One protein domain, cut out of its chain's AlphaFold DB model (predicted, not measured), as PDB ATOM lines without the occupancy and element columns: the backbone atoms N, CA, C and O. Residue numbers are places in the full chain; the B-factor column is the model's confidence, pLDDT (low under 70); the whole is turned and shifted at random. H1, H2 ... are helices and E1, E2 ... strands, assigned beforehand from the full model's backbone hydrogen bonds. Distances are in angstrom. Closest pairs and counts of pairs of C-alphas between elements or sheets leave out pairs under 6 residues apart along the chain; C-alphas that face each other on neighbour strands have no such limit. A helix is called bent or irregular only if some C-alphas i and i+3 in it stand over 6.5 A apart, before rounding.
ATOM      1  N   TYR A   2     -38.984  26.919 110.513       37.53
ATOM      2  CA  TYR A   2     -39.718  27.856 109.660       37.53
ATOM      3  C   TYR A   2     -38.802  28.256 108.500       37.53
ATOM      4  O   TYR A   2     -37.690  28.717 108.755       37.53
ATOM      5  N   ASP A   3     -39.228  28.036 107.251       49.94
ATOM      6  CA  ASP A   3     -38.588  28.711 106.117       49.94
ATOM      7  C   ASP A   3     -38.718  30.209 106.407       49.94
ATOM      8  O   ASP A   3     -39.809  30.686 106.738       49.94
ATOM      9  N   SER A   4     -37.599  30.929 106.386       52.16
ATOM     10  CA  SER A   4     -37.667  32.380 106.525       52.16
ATOM     11  C   SER A   4     -38.515  32.905 105.365       52.16
ATOM     12  O   SER A   4     -38.319  32.443 104.238       52.16
ATOM     13  N   PRO A   5     -39.485  33.801 105.616       64.50
ATOM     14  CA  PRO A   5     -40.275  34.373 104.538       64.50
ATOM     15  C   PRO A   5     -39.339  35.007 103.506       64.50
ATOM     16  O   PRO A   5     -38.282  35.537 103.864       64.50
ATOM     17  N   ILE A   6     -39.730  34.939 102.232       73.25
ATOM     18  CA  ILE A   6     -39.049  35.689 101.173       73.25
ATOM     19  C   ILE A   6     -38.948  37.157 101.586       73.25
ATOM     20  O   ILE A   6     -39.810  37.682 102.300       73.25
ATOM     21  N   SER A   7     -37.867  37.817 101.176       82.31
ATOM     22  CA  SER A   7     -37.684  39.227 101.518       82.31
ATOM     23  C   SER A   7     -38.861  40.061 100.994       82.31
ATOM     24  O   SER A   7     -39.447  39.738  99.961       82.31
ATOM     25  N   LEU A   8     -39.198  41.157 101.685       83.81
ATOM     26  CA  LEU A   8     -40.233  42.082 101.206       83.81
ATOM     27  C   LEU A   8     -39.914  42.579  99.789       83.81
ATOM     28  O   LEU A   8     -40.809  42.693  98.962       83.81
ATOM     29  N   GLU A   9     -38.633  42.815  99.500       84.75
ATOM     30  CA  GLU A   9     -38.163  43.176  98.163       84.75
ATOM     31  C   GLU A   9     -38.546  42.117  97.122       84.75
ATOM     32  O   GLU A   9     -39.130  42.451  96.096       84.75
ATOM     33  N   GLU A  10     -38.258  40.844  97.392       84.31
ATOM     34  CA  GLU A  10     -38.578  39.735  96.489       84.31
ATOM     35  C   GLU A  10     -40.086  39.589  96.288       84.31
ATOM     36  O   GLU A  10     -40.535  39.510  95.149       84.31
ATOM     37  N   ALA A  11     -40.872  39.681  97.365       84.69
ATOM     38  CA  ALA A  11     -42.329  39.666  97.283       84.69
ATOM     39  C   ALA A  11     -42.879  40.831  96.437       84.69
ATOM     40  O   ALA A  11     -43.785  40.636  95.626       84.69
ATOM     41  N   CYS A  12     -42.327  42.039  96.590       86.94
ATOM     42  CA  CYS A  12     -42.721  43.208  95.803       86.94
ATOM     43  C   CYS A  12     -42.326  43.071  94.328       86.94
ATOM     44  O   CYS A  12     -43.142  43.364  93.456       86.94
ATOM     45  N   VAL A  13     -41.107  42.614  94.029       88.12
ATOM     46  CA  VAL A  13     -40.658  42.391  92.646       88.12
ATOM     47  C   VAL A  13     -41.516  41.318  91.977       88.12
ATOM     48  O   VAL A  13     -41.987  41.533  90.860       88.12
ATOM     49  N   ASP A  14     -41.789  40.210  92.671       86.94
ATOM     50  CA  ASP A  14     -42.687  39.162  92.188       86.94
ATOM     51  C   ASP A  14     -44.081  39.711  91.889       86.94
ATOM     52  O   ASP A  14     -44.624  39.465  90.810       86.94
ATOM     53  N   PHE A  15     -44.640  40.505  92.806       88.06
ATOM     54  CA  PHE A  15     -45.936  41.142  92.612       88.06
ATOM     55  C   PHE A  15     -45.949  42.045  91.371       88.06
ATOM     56  O   PHE A  15     -46.878  41.949  90.566       88.06
ATOM     57  N   ILE A  16     -44.917  42.871  91.166       87.50
ATOM     58  CA  ILE A  16     -44.806  43.730  89.976       87.50
ATOM     59  C   ILE A  16     -44.763  42.873  88.706       87.50
ATOM     60  O   ILE A  16     -45.489  43.147  87.750       87.50
ATOM     61  N   CYS A  17     -43.960  41.804  88.692       88.62
ATOM     62  CA  CYS A  17     -43.872  40.896  87.550       88.62
ATOM     63  C   CYS A  17     -45.202  40.197  87.229       88.62
ATOM     64  O   CYS A  17     -45.475  39.912  86.058       88.62
ATOM     65  N   GLU A  18     -46.021  39.881  88.235       88.00
ATOM     66  CA  GLU A  18     -47.338  39.270  88.031       88.00
ATOM     67  C   GLU A  18     -48.417  40.263  87.594       88.00
ATOM     68  O   GLU A  18     -49.332  39.870  86.875       88.00
ATOM     69  N   ASN A  19     -48.266  41.548  87.922       88.19
ATOM     70  CA  ASN A  19     -49.309  42.561  87.741       88.19
ATOM     71  C   ASN A  19     -48.920  43.686  86.765       88.19
ATOM     72  O   ASN A  19     -49.452  44.792  86.856       88.19
ATOM     73  N   LEU A  20     -48.024  43.419  85.804       87.19
ATOM     74  CA  LEU A  20     -47.586  44.419  84.815       87.19
ATOM     75  C   LEU A  20     -48.752  45.102  84.078       87.19
ATOM     76  O   LEU A  20     -48.687  46.298  83.830       87.19
ATOM     77  N   GLU A  21     -49.825  44.382  83.745       84.12
ATOM     78  CA  GLU A  21     -50.984  44.951  83.032       84.12
ATOM     79  C   GLU A  21     -51.771  45.968  83.877       84.12
ATOM     80  O   GLU A  21     -52.343  46.922  83.346       84.12
ATOM     81  N   ALA A  22     -51.775  45.789  85.200       85.62
ATOM     82  CA  ALA A  22     -52.426  46.704  86.133       85.62
ATOM     83  C   ALA A  22     -51.543  47.920  86.459       85.62
ATOM     84  O   ALA A  22     -52.058  49.022  86.641       85.62
ATOM     85  N   LEU A  23     -50.223  47.718  86.528       84.81
ATOM     86  CA  LEU A  23     -49.249  48.723  86.973       84.81
ATOM     87  C   LEU A  23     -48.687  49.589  85.839       84.81
ATOM     88  O   LEU A  23     -48.211  50.697  86.088       84.81
ATOM     89  N   CYS A  24     -48.735  49.094  84.604       87.06
ATOM     90  CA  CYS A  24     -48.191  49.775  83.438       87.06
ATOM     91  C   CYS A  24     -49.294  50.227  82.472       87.06
ATOM     92  O   CYS A  24     -50.444  49.783  82.534       87.06
ATOM     93  N   GLU A  25     -48.928  51.119  81.559       87.56
ATOM     94  CA  GLU A  25     -49.734  51.535  80.417       87.56
ATOM     95  C   GLU A  25     -48.921  51.444  79.123       87.56
ATOM     96  O   GLU A  25     -47.691  51.539  79.125       87.56
ATOM     97  N   VAL A  26     -49.616  51.203  78.010       84.88
ATOM     98  CA  VAL A  26     -48.998  51.137  76.685       84.88
ATOM     99  C   VAL A  26     -49.165  52.492  76.009       84.88
ATOM    100  O   VAL A  26     -50.271  52.884  75.645       84.88
ATOM    101  N   THR A  27     -48.050  53.188  75.821       80.38
ATOM    102  CA  THR A  27     -47.990  54.495  75.172       80.38
ATOM    103  C   THR A  27     -47.453  54.344  73.743       80.38
ATOM    104  O   THR A  27     -46.406  53.718  73.550       80.38
ATOM    105  N   PRO A  28     -48.115  54.904  72.716       73.50
ATOM    106  CA  PRO A  28     -47.588  54.897  71.355       73.50
ATOM    107  C   PRO A  28     -46.395  55.856  71.217       73.50
ATOM    108  O   PRO A  28     -46.501  57.056  71.464       73.50
ATOM    109  N   LEU A  29     -45.258  55.325  70.779       62.69
ATOM    110  CA  LEU A  29     -44.065  56.051  70.370       62.69
ATOM    111  C   LEU A  29     -44.140  56.307  68.855       62.69
ATOM    112  O   LEU A  29     -44.228  55.371  68.057       62.69
ATOM    113  N   MET A  30     -44.098  57.577  68.444       53.84
ATOM    114  CA  MET A  30     -43.908  57.932  67.036       53.84
ATOM    115  C   MET A  30     -42.414  58.048  66.743       53.84
ATOM    116  O   MET A  30     -41.762  58.988  67.195       53.84
ATOM    117  N   THR A  31     -41.872  57.107  65.974       52.69
ATOM    118  CA  THR A  31     -40.510  57.184  65.436       52.69
ATOM    119  C   THR A  31     -40.573  57.519  63.946       52.69
ATOM    120  O   THR A  31     -41.187  56.811  63.151       52.69
ATOM    121  N   LEU A  32     -39.968  58.652  63.569       45.59
ATOM    122  CA  LEU A  32     -39.794  59.065  62.176       45.59
ATOM    123  C   LEU A  32     -38.487  58.457  61.655       45.59
ATOM    124  O   LEU A  32     -37.405  58.882  62.062       45.59
ATOM    125  N   SER A  33     -38.577  57.468  60.770       45.19
ATOM    126  CA  SER A  33     -37.410  56.946  60.050       45.19
ATOM    127  C   SER A  33     -37.117  57.814  58.815       45.19
ATOM    128  O   SER A  33     -38.062  58.245  58.147       45.19
ATOM    129  N   PRO A  34     -35.841  58.084  58.471       44.53
ATOM    130  CA  PRO A  34     -35.504  58.685  57.183       44.53
ATOM    131  C   PRO A  34     -35.854  57.716  56.037       44.53
ATOM    132  O   PRO A  34     -35.803  56.500  56.240       44.53
ATOM    133  N   GLU A  47     -44.634  52.413  67.129       67.62
ATOM    134  CA  GLU A  47     -44.009  51.561  68.135       67.62
ATOM    135  C   GLU A  47     -44.760  51.709  69.453       67.62
ATOM    136  O   GLU A  47     -45.188  52.796  69.814       67.62
ATOM    137  N   GLU A  48     -44.963  50.615  70.172       81.19
ATOM    138  CA  GLU A  48     -45.601  50.633  71.486       81.19
ATOM    139  C   GLU A  48     -44.519  50.608  72.569       81.19
ATOM    140  O   GLU A  48     -43.562  49.833  72.481       81.19
ATOM    141  N   LYS A  49     -44.666  51.466  73.581       83.88
ATOM    142  CA  LYS A  49     -43.796  51.540  74.756       83.88
ATOM    143  C   LYS A  49     -44.615  51.236  76.003       83.88
ATOM    144  O   LYS A  49     -45.697  51.780  76.178       83.88
ATOM    145  N   LEU A  50     -44.085  50.391  76.877       85.69
ATOM    146  CA  LEU A  50     -44.671  50.101  78.175       85.69
ATOM    147  C   LEU A  50     -44.050  51.043  79.215       85.69
ATOM    148  O   LEU A  50     -42.828  51.069  79.371       85.69
ATOM    149  N   THR A  51     -44.878  51.819  79.909       83.81
ATOM    150  CA  THR A  51     -44.468  52.763  80.963       83.81
ATOM    151  C   THR A  51     -45.181  52.447  82.270       83.81
ATOM    152  O   THR A  51     -46.307  51.959  82.258       83.81
ATOM    153  N   LEU A  52     -44.527  52.700  83.407       83.56
ATOM    154  CA  LEU A  52     -45.204  52.680  84.705       83.56
ATOM    155  C   LEU A  52     -46.214  53.832  84.748       83.56
ATOM    156  O   LEU A  52     -45.914  54.917  84.254       83.56
ATOM    157  N   ARG A  53     -47.400  53.584  85.315       81.56
ATOM    158  CA  ARG A  53     -48.466  54.599  85.403       81.56
ATOM    159  C   ARG A  53     -48.106  55.761  86.327       81.56
ATOM    160  O   ARG A  53     -48.529  56.884  86.088       81.56
ATOM    161  N   ASP A  54     -47.315  55.488  87.357       73.19
ATOM    162  CA  ASP A  54     -46.648  56.529  88.130       73.19
ATOM    163  C   ASP A  54     -45.303  56.838  87.461       73.19
ATOM    164  O   ASP A  54     -44.564  55.907  87.133       73.19
ATOM    165  N   GLU A  55     -44.944  58.122  87.315       66.62
ATOM    166  CA  GLU A  55     -43.655  58.615  86.776       66.62
ATOM    167  C   GLU A  55     -42.442  58.284  87.688       66.62
ATOM    168  O   GLU A  55     -41.505  59.062  87.866       66.62
ATOM    169  N   SER A  56     -42.466  57.116  88.321       72.69
ATOM    170  CA  SER A  56     -41.490  56.642  89.287       72.69
ATOM    171  C   SER A  56     -40.208  56.190  88.595       72.69
ATOM    172  O   SER A  56     -40.215  55.332  87.712       72.69
ATOM    173  N   ILE A  57     -39.080  56.729  89.054       79.19
ATOM    174  CA  ILE A  57     -37.741  56.310  88.628       79.19
ATOM    175  C   ILE A  57     -37.358  55.044  89.397       79.19
ATOM    176  O   ILE A  57     -37.431  55.010  90.626       79.19
ATOM    177  N   LEU A  58     -36.904  54.012  88.683       79.06
ATOM    178  CA  LEU A  58     -36.450  52.759  89.278       79.06
ATOM    179  C   LEU A  58     -34.955  52.853  89.659       79.06
ATOM    180  O   LEU A  58     -34.103  53.039  88.783       79.06
ATOM    181  N   PRO A  59     -34.596  52.695  90.950       81.88
ATOM    182  CA  PRO A  59     -33.202  52.617  91.381       81.88
ATOM    183  C   PRO A  59     -32.484  51.408  90.778       81.88
ATOM    184  O   PRO A  59     -33.090  50.353  90.605       81.88
ATOM    185  N   SER A  60     -31.167  51.505  90.564       78.00
ATOM    186  CA  SER A  60     -30.429  50.483  89.807       78.00
ATOM    187  C   SER A  60     -30.514  49.065  90.369       78.00
ATOM    188  O   SER A  60     -30.594  48.109  89.607       78.00
ATOM    189  N   GLY A  61     -30.508  48.912  91.700       81.56
ATOM    190  CA  GLY A  61     -30.638  47.594  92.331       81.56
ATOM    191  C   GLY A  61     -31.994  46.943  92.045       81.56
ATOM    192  O   GLY A  61     -32.053  45.765  91.709       81.56
ATOM    193  N   ILE A  62     -33.066  47.740  92.092       87.19
ATOM    194  CA  ILE A  62     -34.432  47.288  91.808       87.19
ATOM    195  C   ILE A  62     -34.606  47.049  90.305       87.19
ATOM    196  O   ILE A  62     -35.209  46.052  89.927       87.19
ATOM    197  N   SER A  63     -34.044  47.904  89.440       91.00
ATOM    198  CA  SER A  63     -34.066  47.698  87.986       91.00
ATOM    199  C   SER A  63     -33.378  46.391  87.581       91.00
ATOM    200  O   SER A  63     -33.968  45.609  86.838       91.00
ATOM    201  N   ASP A  64     -32.166  46.138  88.091       92.06
ATOM    202  CA  ASP A  64     -31.410  44.910  87.817       92.06
ATOM    203  C   ASP A  64     -32.224  43.669  88.264       92.06
ATOM    204  O   ASP A  64     -32.400  42.725  87.490       92.06
ATOM    205  N   ARG A  65     -32.788  43.693  89.486       91.31
ATOM    206  CA  ARG A  65     -33.596  42.594  90.057       91.31
ATOM    207  C   ARG A  65     -34.919  42.372  89.328       91.31
ATOM    208  O   ARG A  65     -35.288  41.228  89.072       91.31
ATOM    209  N   LEU A  66     -35.624  43.444  88.975       92.31
ATOM    210  CA  LEU A  66     -36.885  43.369  88.241       92.31
ATOM    211  C   LEU A  66     -36.669  42.787  86.841       92.31
ATOM    212  O   LEU A  66     -37.441  41.934  86.408       92.31
ATOM    213  N   LEU A  67     -35.601  43.196  86.147       94.00
ATOM    214  CA  LEU A  67     -35.240  42.633  84.844       94.00
ATOM    215  C   LEU A  67     -34.914  41.138  84.956       94.00
ATOM    216  O   LEU A  67     -35.415  40.345  84.154       94.00
ATOM    217  N   GLU A  68     -34.124  40.750  85.964       93.81
ATOM    218  CA  GLU A  68     -33.791  39.348  86.249       93.81
ATOM    219  C   GLU A  68     -35.062  38.513  86.476       93.81
ATOM    220  O   GLU A  68     -35.249  37.495  85.806       93.81
ATOM    221  N   GLN A  69     -35.982  38.973  87.331       91.50
ATOM    222  CA  GLN A  69     -37.230  38.260  87.628       91.50
ATOM    223  C   GLN A  69     -38.187  38.181  86.431       91.50
ATOM    224  O   GLN A  69     -38.754  37.120  86.151       91.50
ATOM    225  N   LEU A  70     -38.316  39.253  85.641       91.75
ATOM    226  CA  LEU A  70     -39.082  39.219  84.389       91.75
ATOM    227  C   LEU A  70     -38.504  38.213  83.391       91.75
ATOM    228  O   LEU A  70     -39.258  37.518  82.699       91.75
ATOM    229  N   SER A  71     -37.174  38.114  83.325       91.88
ATOM    230  CA  SER A  71     -36.488  37.079  82.560       91.88
ATOM    231  C   SER A  71     -36.803  35.687  83.118       91.88
ATOM    232  O   SER A  71     -37.239  34.826  82.362       91.88
ATOM    233  N   GLU A  72     -36.639  35.431  84.417       88.19
ATOM    234  CA  GLU A  72     -36.838  34.096  85.013       88.19
ATOM    235  C   GLU A  72     -38.274  33.564  84.868       88.19
ATOM    236  O   GLU A  72     -38.469  32.361  84.631       88.19
ATOM    237  N   LYS A  73     -39.263  34.465  84.894       86.81
ATOM    238  CA  LYS A  73     -40.683  34.182  84.627       86.81
ATOM    239  C   LYS A  73     -41.033  34.094  83.133       86.81
ATOM    240  O   LYS A  73     -42.176  33.807  82.787       86.81
ATOM    241  N   GLY A  74     -40.083  34.337  82.226       88.12
ATOM    242  CA  GLY A  74     -40.301  34.273  80.773       88.12
ATOM    243  C   GLY A  74     -41.207  35.383  80.216       88.12
ATOM    244  O   GLY A  74     -41.787  35.222  79.134       88.12
ATOM    245  N   LYS A  75     -41.341  36.497  80.951       89.56
ATOM    246  CA  LYS A  75     -42.136  37.683  80.583       89.56
ATOM    247  C   LYS A  75     -41.305  38.769  79.880       89.56
ATOM    248  O   LYS A  75     -41.863  39.760  79.407       89.56
ATOM    249  N   LEU A  76     -39.990  38.579  79.759       90.62
ATOM    250  CA  LEU A  76     -39.101  39.499  79.048       90.62
ATOM    251  C   LEU A  76     -39.270  39.368  77.518       90.62
ATOM    252  O   LEU A  76     -39.029  38.310  76.935       90.62
ATOM    253  N   LYS A  77     -39.731  40.447  76.879       91.25
ATOM    254  CA  LYS A  77     -39.989  40.621  75.439       91.25
ATOM    255  C   LYS A  77     -39.610  42.055  75.045       91.25
ATOM    256  O   LYS A  77     -39.429  42.895  75.921       91.25
ATOM    257  N   ASP A  78     -39.562  42.361  73.750       92.00
ATOM    258  CA  ASP A  78     -39.188  43.704  73.275       92.00
ATOM    259  C   ASP A  78     -40.033  44.824  73.899       92.00
ATOM    260  O   ASP A  78     -39.480  45.833  74.324       92.00
ATOM    261  N   LEU A  79     -41.350  44.621  74.034       90.50
ATOM    262  CA  LEU A  79     -42.239  45.591  74.680       90.50
ATOM    263  C   LEU A  79     -41.909  45.775  76.170       90.50
ATOM    264  O   LEU A  79     -41.788  46.904  76.633       90.50
ATOM    265  N   THR A  80     -41.715  44.692  76.930       91.56
ATOM    266  CA  THR A  80     -41.414  44.795  78.369       91.56
ATOM    267  C   THR A  80     -40.003  45.315  78.641       91.56
ATOM    268  O   THR A  80     -39.786  45.937  79.676       91.56
ATOM    269  N   MET A  81     -39.064  45.167  77.699       92.12
ATOM    270  CA  MET A  81     -37.742  45.806  77.776       92.12
ATOM    271  C   MET A  81     -37.816  47.335  77.787       92.12
ATOM    272  O   MET A  81     -36.931  47.977  78.350       92.12
ATOM    273  N   THR A  82     -38.864  47.929  77.211       91.19
ATOM    274  CA  THR A  82     -39.018  49.393  77.179       91.19
ATOM    275  C   THR A  82     -39.294  50.020  78.552       91.19
ATOM    276  O   THR A  82     -39.055  51.216  78.720       91.19
ATOM    277  N   LEU A  83     -39.683  49.216  79.557       89.62
ATOM    278  CA  LEU A  83     -39.747  49.639  80.965       89.62
ATOM    279  C   LEU A  83     -38.378  50.069  81.504       89.62
ATOM    280  O   LEU A  83     -38.296  50.857  82.443       89.62
ATOM    281  N   PHE A  84     -37.303  49.557  80.906       91.69
ATOM    282  CA  PHE A  84     -35.932  49.847  81.299       91.69
ATOM    283  C   PHE A  84     -35.299  50.921  80.412       91.69
ATOM    284  O   PHE A  84     -34.108  50.865  80.113       91.69
ATOM    285  N   ASP A  85     -36.084  51.898  79.965       88.38
ATOM    286  CA  ASP A  85     -35.562  53.093  79.303       88.38
ATOM    287  C   ASP A  85     -34.538  53.799  80.210       88.38
ATOM    288  O   ASP A  85     -34.770  53.958  81.411       88.38
ATOM    289  N   SER A  86     -33.405  54.236  79.654       86.94
ATOM    290  CA  SER A  86     -32.305  54.832  80.428       86.94
ATOM    291  C   SER A  86     -32.665  56.142  81.133       86.94
ATOM    292  O   SER A  86     -31.909  56.592  81.991       86.94
ATOM    293  N   ASN A  87     -33.790  56.768  80.774       84.50
ATOM    294  CA  ASN A  87     -34.297  57.949  81.471       84.50
ATOM    295  C   ASN A  87     -35.016  57.605  82.787       84.50
ATOM    296  O   ASN A  87     -35.122  58.462  83.658       84.50
ATOM    297  N   ILE A  88     -35.517  56.371  82.930       83.50
ATOM    298  CA  ILE A  88     -36.416  55.959  84.025       83.50
ATOM    299  C   ILE A  88     -35.785  54.849  84.876       83.50
ATOM    300  O   ILE A  88     -36.034  54.762  86.075       83.50
ATOM    301  N   ALA A  89     -34.943  54.009  84.280       87.31
ATOM    302  CA  ALA A  89     -34.254  52.917  84.949       87.31
ATOM    303  C   ALA A  89     -32.745  53.017  84.727       87.31
ATOM    304  O   ALA A  89     -32.276  53.583  83.741       87.31
ATOM    305  N   THR A  90     -31.967  52.416  85.624       90.44
ATOM    306  CA  THR A  90     -30.508  52.355  85.480       90.44
ATOM    307  C   THR A  90     -30.020  50.928  85.642       90.44
ATOM    308  O   THR A  90     -30.065  50.371  86.729       90.44
ATOM    309  N   LEU A  91     -29.515  50.328  84.568       93.56
ATOM    310  CA  LEU A  91     -29.004  48.962  84.603       93.56
ATOM    311  C   LEU A  91     -27.482  48.951  84.739       93.56
ATOM    312  O   LEU A  91     -26.769  49.668  84.027       93.56
ATOM    313  N   ARG A  92     -26.973  48.122  85.656       93.62
ATOM    314  CA  ARG A  92     -25.525  47.915  85.854       93.62
ATOM    315  C   ARG A  92     -25.132  46.451  85.741       93.62
ATOM    316  O   ARG A  92     -24.065  46.167  85.188       93.62
ATOM    317  N   ASN A  93     -25.975  45.554  86.250       94.81
ATOM    318  CA  ASN A  93     -25.780  44.111  86.213       94.81
ATOM    319  C   ASN A  93     -26.994  43.469  85.545       94.81
ATOM    320  O   ASN A  93     -28.007  43.192  86.180       94.81
ATOM    321  N   VAL A  94     -26.886  43.241  84.243       95.56
ATOM    322  CA  VAL A  94     -27.999  42.733  83.441       95.56
ATOM    323  C   VAL A  94     -27.938  41.213  83.410       95.56
ATOM    324  O   VAL A  94     -26.927  40.657  82.987       95.56
ATOM    325  N   ARG A  95     -29.017  40.541  83.832       95.44
ATOM    326  CA  ARG A  95     -29.144  39.077  83.781       95.44
ATOM    327  C   ARG A  95     -30.404  38.648  83.039       95.44
ATOM    328  O   ARG A  95     -31.521  38.887  83.482       95.44
ATOM    329  N   MET A  96     -30.204  37.974  81.914       94.06
ATOM    330  CA  MET A  96     -31.230  37.539  80.969       94.06
ATOM    331  C   MET A  96     -31.046  36.044  80.673       94.06
ATOM    332  O   MET A  96     -30.302  35.662  79.774       94.06
ATOM    333  N   ARG A  97     -31.703  35.178  81.453       87.75
ATOM    334  CA  ARG A  97     -31.566  33.707  81.387       87.75
ATOM    335  C   ARG A  97     -32.623  33.000  80.538       87.75
ATOM    336  O   ARG A  97     -32.369  31.906  80.049       87.75
ATOM    337  N   LYS A  98     -33.817  33.587  80.381       83.69
ATOM    338  CA  LYS A  98     -34.891  33.057  79.512       83.69
ATOM    339  C   LYS A  98     -35.407  34.138  78.566       83.69
ATOM    340  O   LYS A  98     -36.597  34.441  78.511       83.69
ATOM    341  N   ALA A  99     -34.485  34.733  77.817       83.88
ATOM    342  CA  ALA A  99     -34.746  35.889  76.966       83.88
ATOM    343  C   ALA A  99     -34.839  35.554  75.465       83.88
ATOM    344  O   ALA A  99     -34.683  36.434  74.626       83.88
ATOM    345  N   GLY A 100     -35.144  34.304  75.098       82.62
ATOM    346  CA  GLY A 100     -35.212  33.871  73.691       82.62
ATOM    347  C   GLY A 100     -36.263  34.591  72.827       82.62
ATOM    348  O   GLY A 100     -36.223  34.490  71.605       82.62
ATOM    349  N   LYS A 101     -37.194  35.334  73.446       86.69
ATOM    350  CA  LYS A 101     -38.199  36.169  72.762       86.69
ATOM    351  C   LYS A 101     -37.718  37.595  72.469       86.69
ATOM    352  O   LYS A 101     -38.463  38.346  71.845       86.69
ATOM    353  N   LEU A 102     -36.541  37.989  72.956       90.81
ATOM    354  CA  LEU A 102     -35.964  39.296  72.657       90.81
ATOM    355  C   LEU A 102     -35.370  39.316  71.258       90.81
ATOM    356  O   LEU A 102     -34.701  38.374  70.841       90.81
ATOM    357  N   THR A 103     -35.570  40.434  70.572       92.12
ATOM    358  CA  THR A 103     -34.891  40.745  69.319       92.12
ATOM    359  C   THR A 103     -33.887  41.877  69.530       92.12
ATOM    360  O   THR A 103     -33.768  42.460  70.614       92.12
ATOM    361  N   THR A 104     -33.164  42.241  68.472       91.38
ATOM    362  CA  THR A 104     -32.279  43.413  68.488       91.38
ATOM    363  C   THR A 104     -33.031  44.705  68.824       91.38
ATOM    364  O   THR A 104     -32.433  45.613  69.395       91.38
ATOM    365  N   LYS A 105     -34.343  44.794  68.553       90.38
ATOM    366  CA  LYS A 105     -35.162  45.956  68.921       90.38
ATOM    367  C   LYS A 105     -35.238  46.142  70.437       90.38
ATOM    368  O   LYS A 105     -34.930  47.230  70.919       90.38
ATOM    369  N   GLY A 106     -35.579  45.092  71.187       91.00
ATOM    370  CA  GLY A 106     -35.605  45.142  72.651       91.00
ATOM    371  C   GLY A 106     -34.213  45.352  73.250       91.00
ATOM    372  O   GLY A 106     -34.040  46.162  74.159       91.00
ATOM    373  N   LEU A 107     -33.193  44.683  72.701       93.75
ATOM    374  CA  LEU A 107     -31.815  44.779  73.195       93.75
ATOM    375  C   LEU A 107     -31.190  46.167  73.005       93.75
ATOM    376  O   LEU A 107     -30.337  46.554  73.799       93.75
ATOM    377  N   ARG A 108     -31.631  46.959  72.017       94.19
ATOM    378  CA  ARG A 108     -31.178  48.354  71.848       94.19
ATOM    379  C   ARG A 108     -31.488  49.242  73.050       94.19
ATOM    380  O   ARG A 108     -30.815  50.257  73.214       94.19
ATOM    381  N   MET A 109     -32.430  48.861  73.919       92.88
ATOM    382  CA  MET A 109     -32.656  49.567  75.185       92.88
ATOM    383  C   MET A 109     -31.410  49.554  76.079       92.88
ATOM    384  O   MET A 109     -31.187  50.507  76.819       92.88
ATOM    385  N   LEU A 110     -30.533  48.551  75.946       94.62
ATOM    386  CA  LEU A 110     -29.266  48.461  76.681       94.62
ATOM    387  C   LEU A 110     -28.256  49.555  76.291       94.62
ATOM    388  O   LEU A 110     -27.338  49.837  77.062       94.62
ATOM    389  N   LYS A 111     -28.425  50.202  75.130       94.88
ATOM    390  CA  LYS A 111     -27.479  51.196  74.605       94.88
ATOM    391  C   LYS A 111     -27.289  52.399  75.533       94.88
ATOM    392  O   LYS A 111     -26.186  52.932  75.615       94.88
ATOM    393  N   GLY A 112     -28.351  52.822  76.221       91.50
ATOM    394  CA  GLY A 112     -28.326  53.964  77.140       91.50
ATOM    395  C   GLY A 112     -27.736  53.657  78.522       91.50
ATOM    396  O   GLY A 112     -27.504  54.575  79.307       91.50
ATOM    397  N   HIS A 113     -27.474  52.384  78.834       94.75
ATOM    398  CA  HIS A 113     -27.059  51.956  80.169       94.75
ATOM    399  C   HIS A 113     -25.547  51.822  80.310       94.75
ATOM    400  O   HIS A 113     -24.817  51.572  79.349       94.75
ATOM    401  N   LYS A 114     -25.079  51.961  81.555       95.19
ATOM    402  CA  LYS A 114     -23.670  51.834  81.947       95.19
ATOM    403  C   LYS A 114     -23.413  50.464  82.575       95.19
ATOM    404  O   LYS A 114     -23.203  50.346  83.785       95.19
ATOM    405  N   ILE A 115     -23.449  49.429  81.741       96.56
ATOM    406  CA  ILE A 115     -23.424  48.025  82.166       96.56
ATOM    407  C   ILE A 115     -21.982  47.589  82.447       96.56
ATOM    408  O   ILE A 115     -21.082  47.806  81.640       96.56
TER     409      ILE A 115
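AT A GLANCE: This is residues 2 to 34 and 47 to 115 of the 763 residues of the protein "protein zyg-11 homolog B-like" of Frankliniella occidentalis (UniProt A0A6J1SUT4). Three helices, H3, H4 and H5, lie with their lines nearly parallel and make a small body, with H4 in the middle: H5 is side by side with it and runs the same way, while H3 runs the opposite way at a looser distance. The short strand E3 packs on H3, and a two-stranded ribbon packs on H4 with its strand E2; H1 packs at a slant on H3, and residues 2 to 8 stick out beyond it as a free tail. The longest axis runs from the free tail at Tyr 2 to Pro 34, just past the far end of E1, and the outline is a rod with spans of 61 by 25 by 23 A. The printed part has 102 residues with five named helices and three named strands, in the order H1 H2 E1 E2 H3 H4 E3 H5, and its class is mixed, helices and strands. The sheet of two strands, E1 - E2, is antiparallel, and the whole is compact, with a radius of gyration of the C-alphas of 14.0 A.

HOW THE PARTS SIT: Begin at the free tail, residues 2 to 8, of which residue 8 belongs to H1, residues 8 to 18. H1 touches H3, residues 60 to 72, where you find the closest C-alphas, those of Val 13 and Leu 66, 5.9 A apart. The two run the same way at a steep tilt of 51 degrees. H2, residues 20 to 23, is close to H1 but not clearly touching it, with the C-alphas of Ile 16 and Leu 23 closest at 7.3 A. Next look at E1, residues 24 to 32, and its antiparallel neighbour E2, residues 47 to 52, whose directions stand at 144 degrees. N 25 and O 51 are within hydrogen-bond range at 2.8 A, and so are N 29 and O 47 at 2.7 A. E2 has 11 pairs of C-alphas within 8 A with H4, residues 78 to 84, the closest being Thr 51 and Leu 83 at 5.7 A. H3 and H4 are close but not clearly touching, with the C-alphas of Ser 63 and Phe 84 closest at 7.3 A, and they run opposite ways at a shallow tilt of 21 degrees. H4 touches H5, residues 104 to 112, where the C-alphas of Asp 78 and Gly 106 are closest at 3.9 A; they run the same way at a shallow tilt of 12 degrees. E3, residues 93 to 96, pairs with no named strand, but the C-alphas of Glu 68 in H3 and Arg 95 in E3 come to 5.3 A, the closest of that pair. H3 and H5 are apart, and so are E3 and H5. In H1 and H3 every O i to N i+4 pair is within hydrogen-bond range; in H4 it is 0 of 3, beside 4 of 4 pairs of O i to N i+3, in H5 1 of 5, beside 4 of 6, and H2 is too short for an O i to N i+4 pair.

IN THESE COORDINATES: Find C-alpha 8 at (-40.233, 42.082, 101.206); from there H1 runs 15.2 A to C-alpha 18. H2 covers 5.1 A, and E1 then runs 24.7 A to C-alpha 32 at (-39.794, 59.065, 62.176). After the cut, E2 takes 16.7 A, H3 18.2 A, H4 10.6 A and E3 10.0 A. H5 runs 14.2 A and ends at C-alpha 112, (-28.326, 53.964, 77.140); it is neither bent nor irregular, but only just: C-alphas 109 and 112 are 6.5 A apart.

THE WHOLE: The two C-alphas farthest apart are those of Tyr 2 and Pro 34, at 61.0 A. Residues 35 to 46 are not printed, and C-alphas 34 and 47 stand 15.6 A apart across that cut, on the link from E1 to E2. Of the links that are printed whole, H1 to H2, H2 to E1 and H3 to H4 are tight, and E2 to H3, H4 to E3 and E3 to H5 are short. The mean pLDDT of the printed part is 83.8; look for values under 70 at residues 2 to 5, 29 to 34, 47 and 55 of this predicted model.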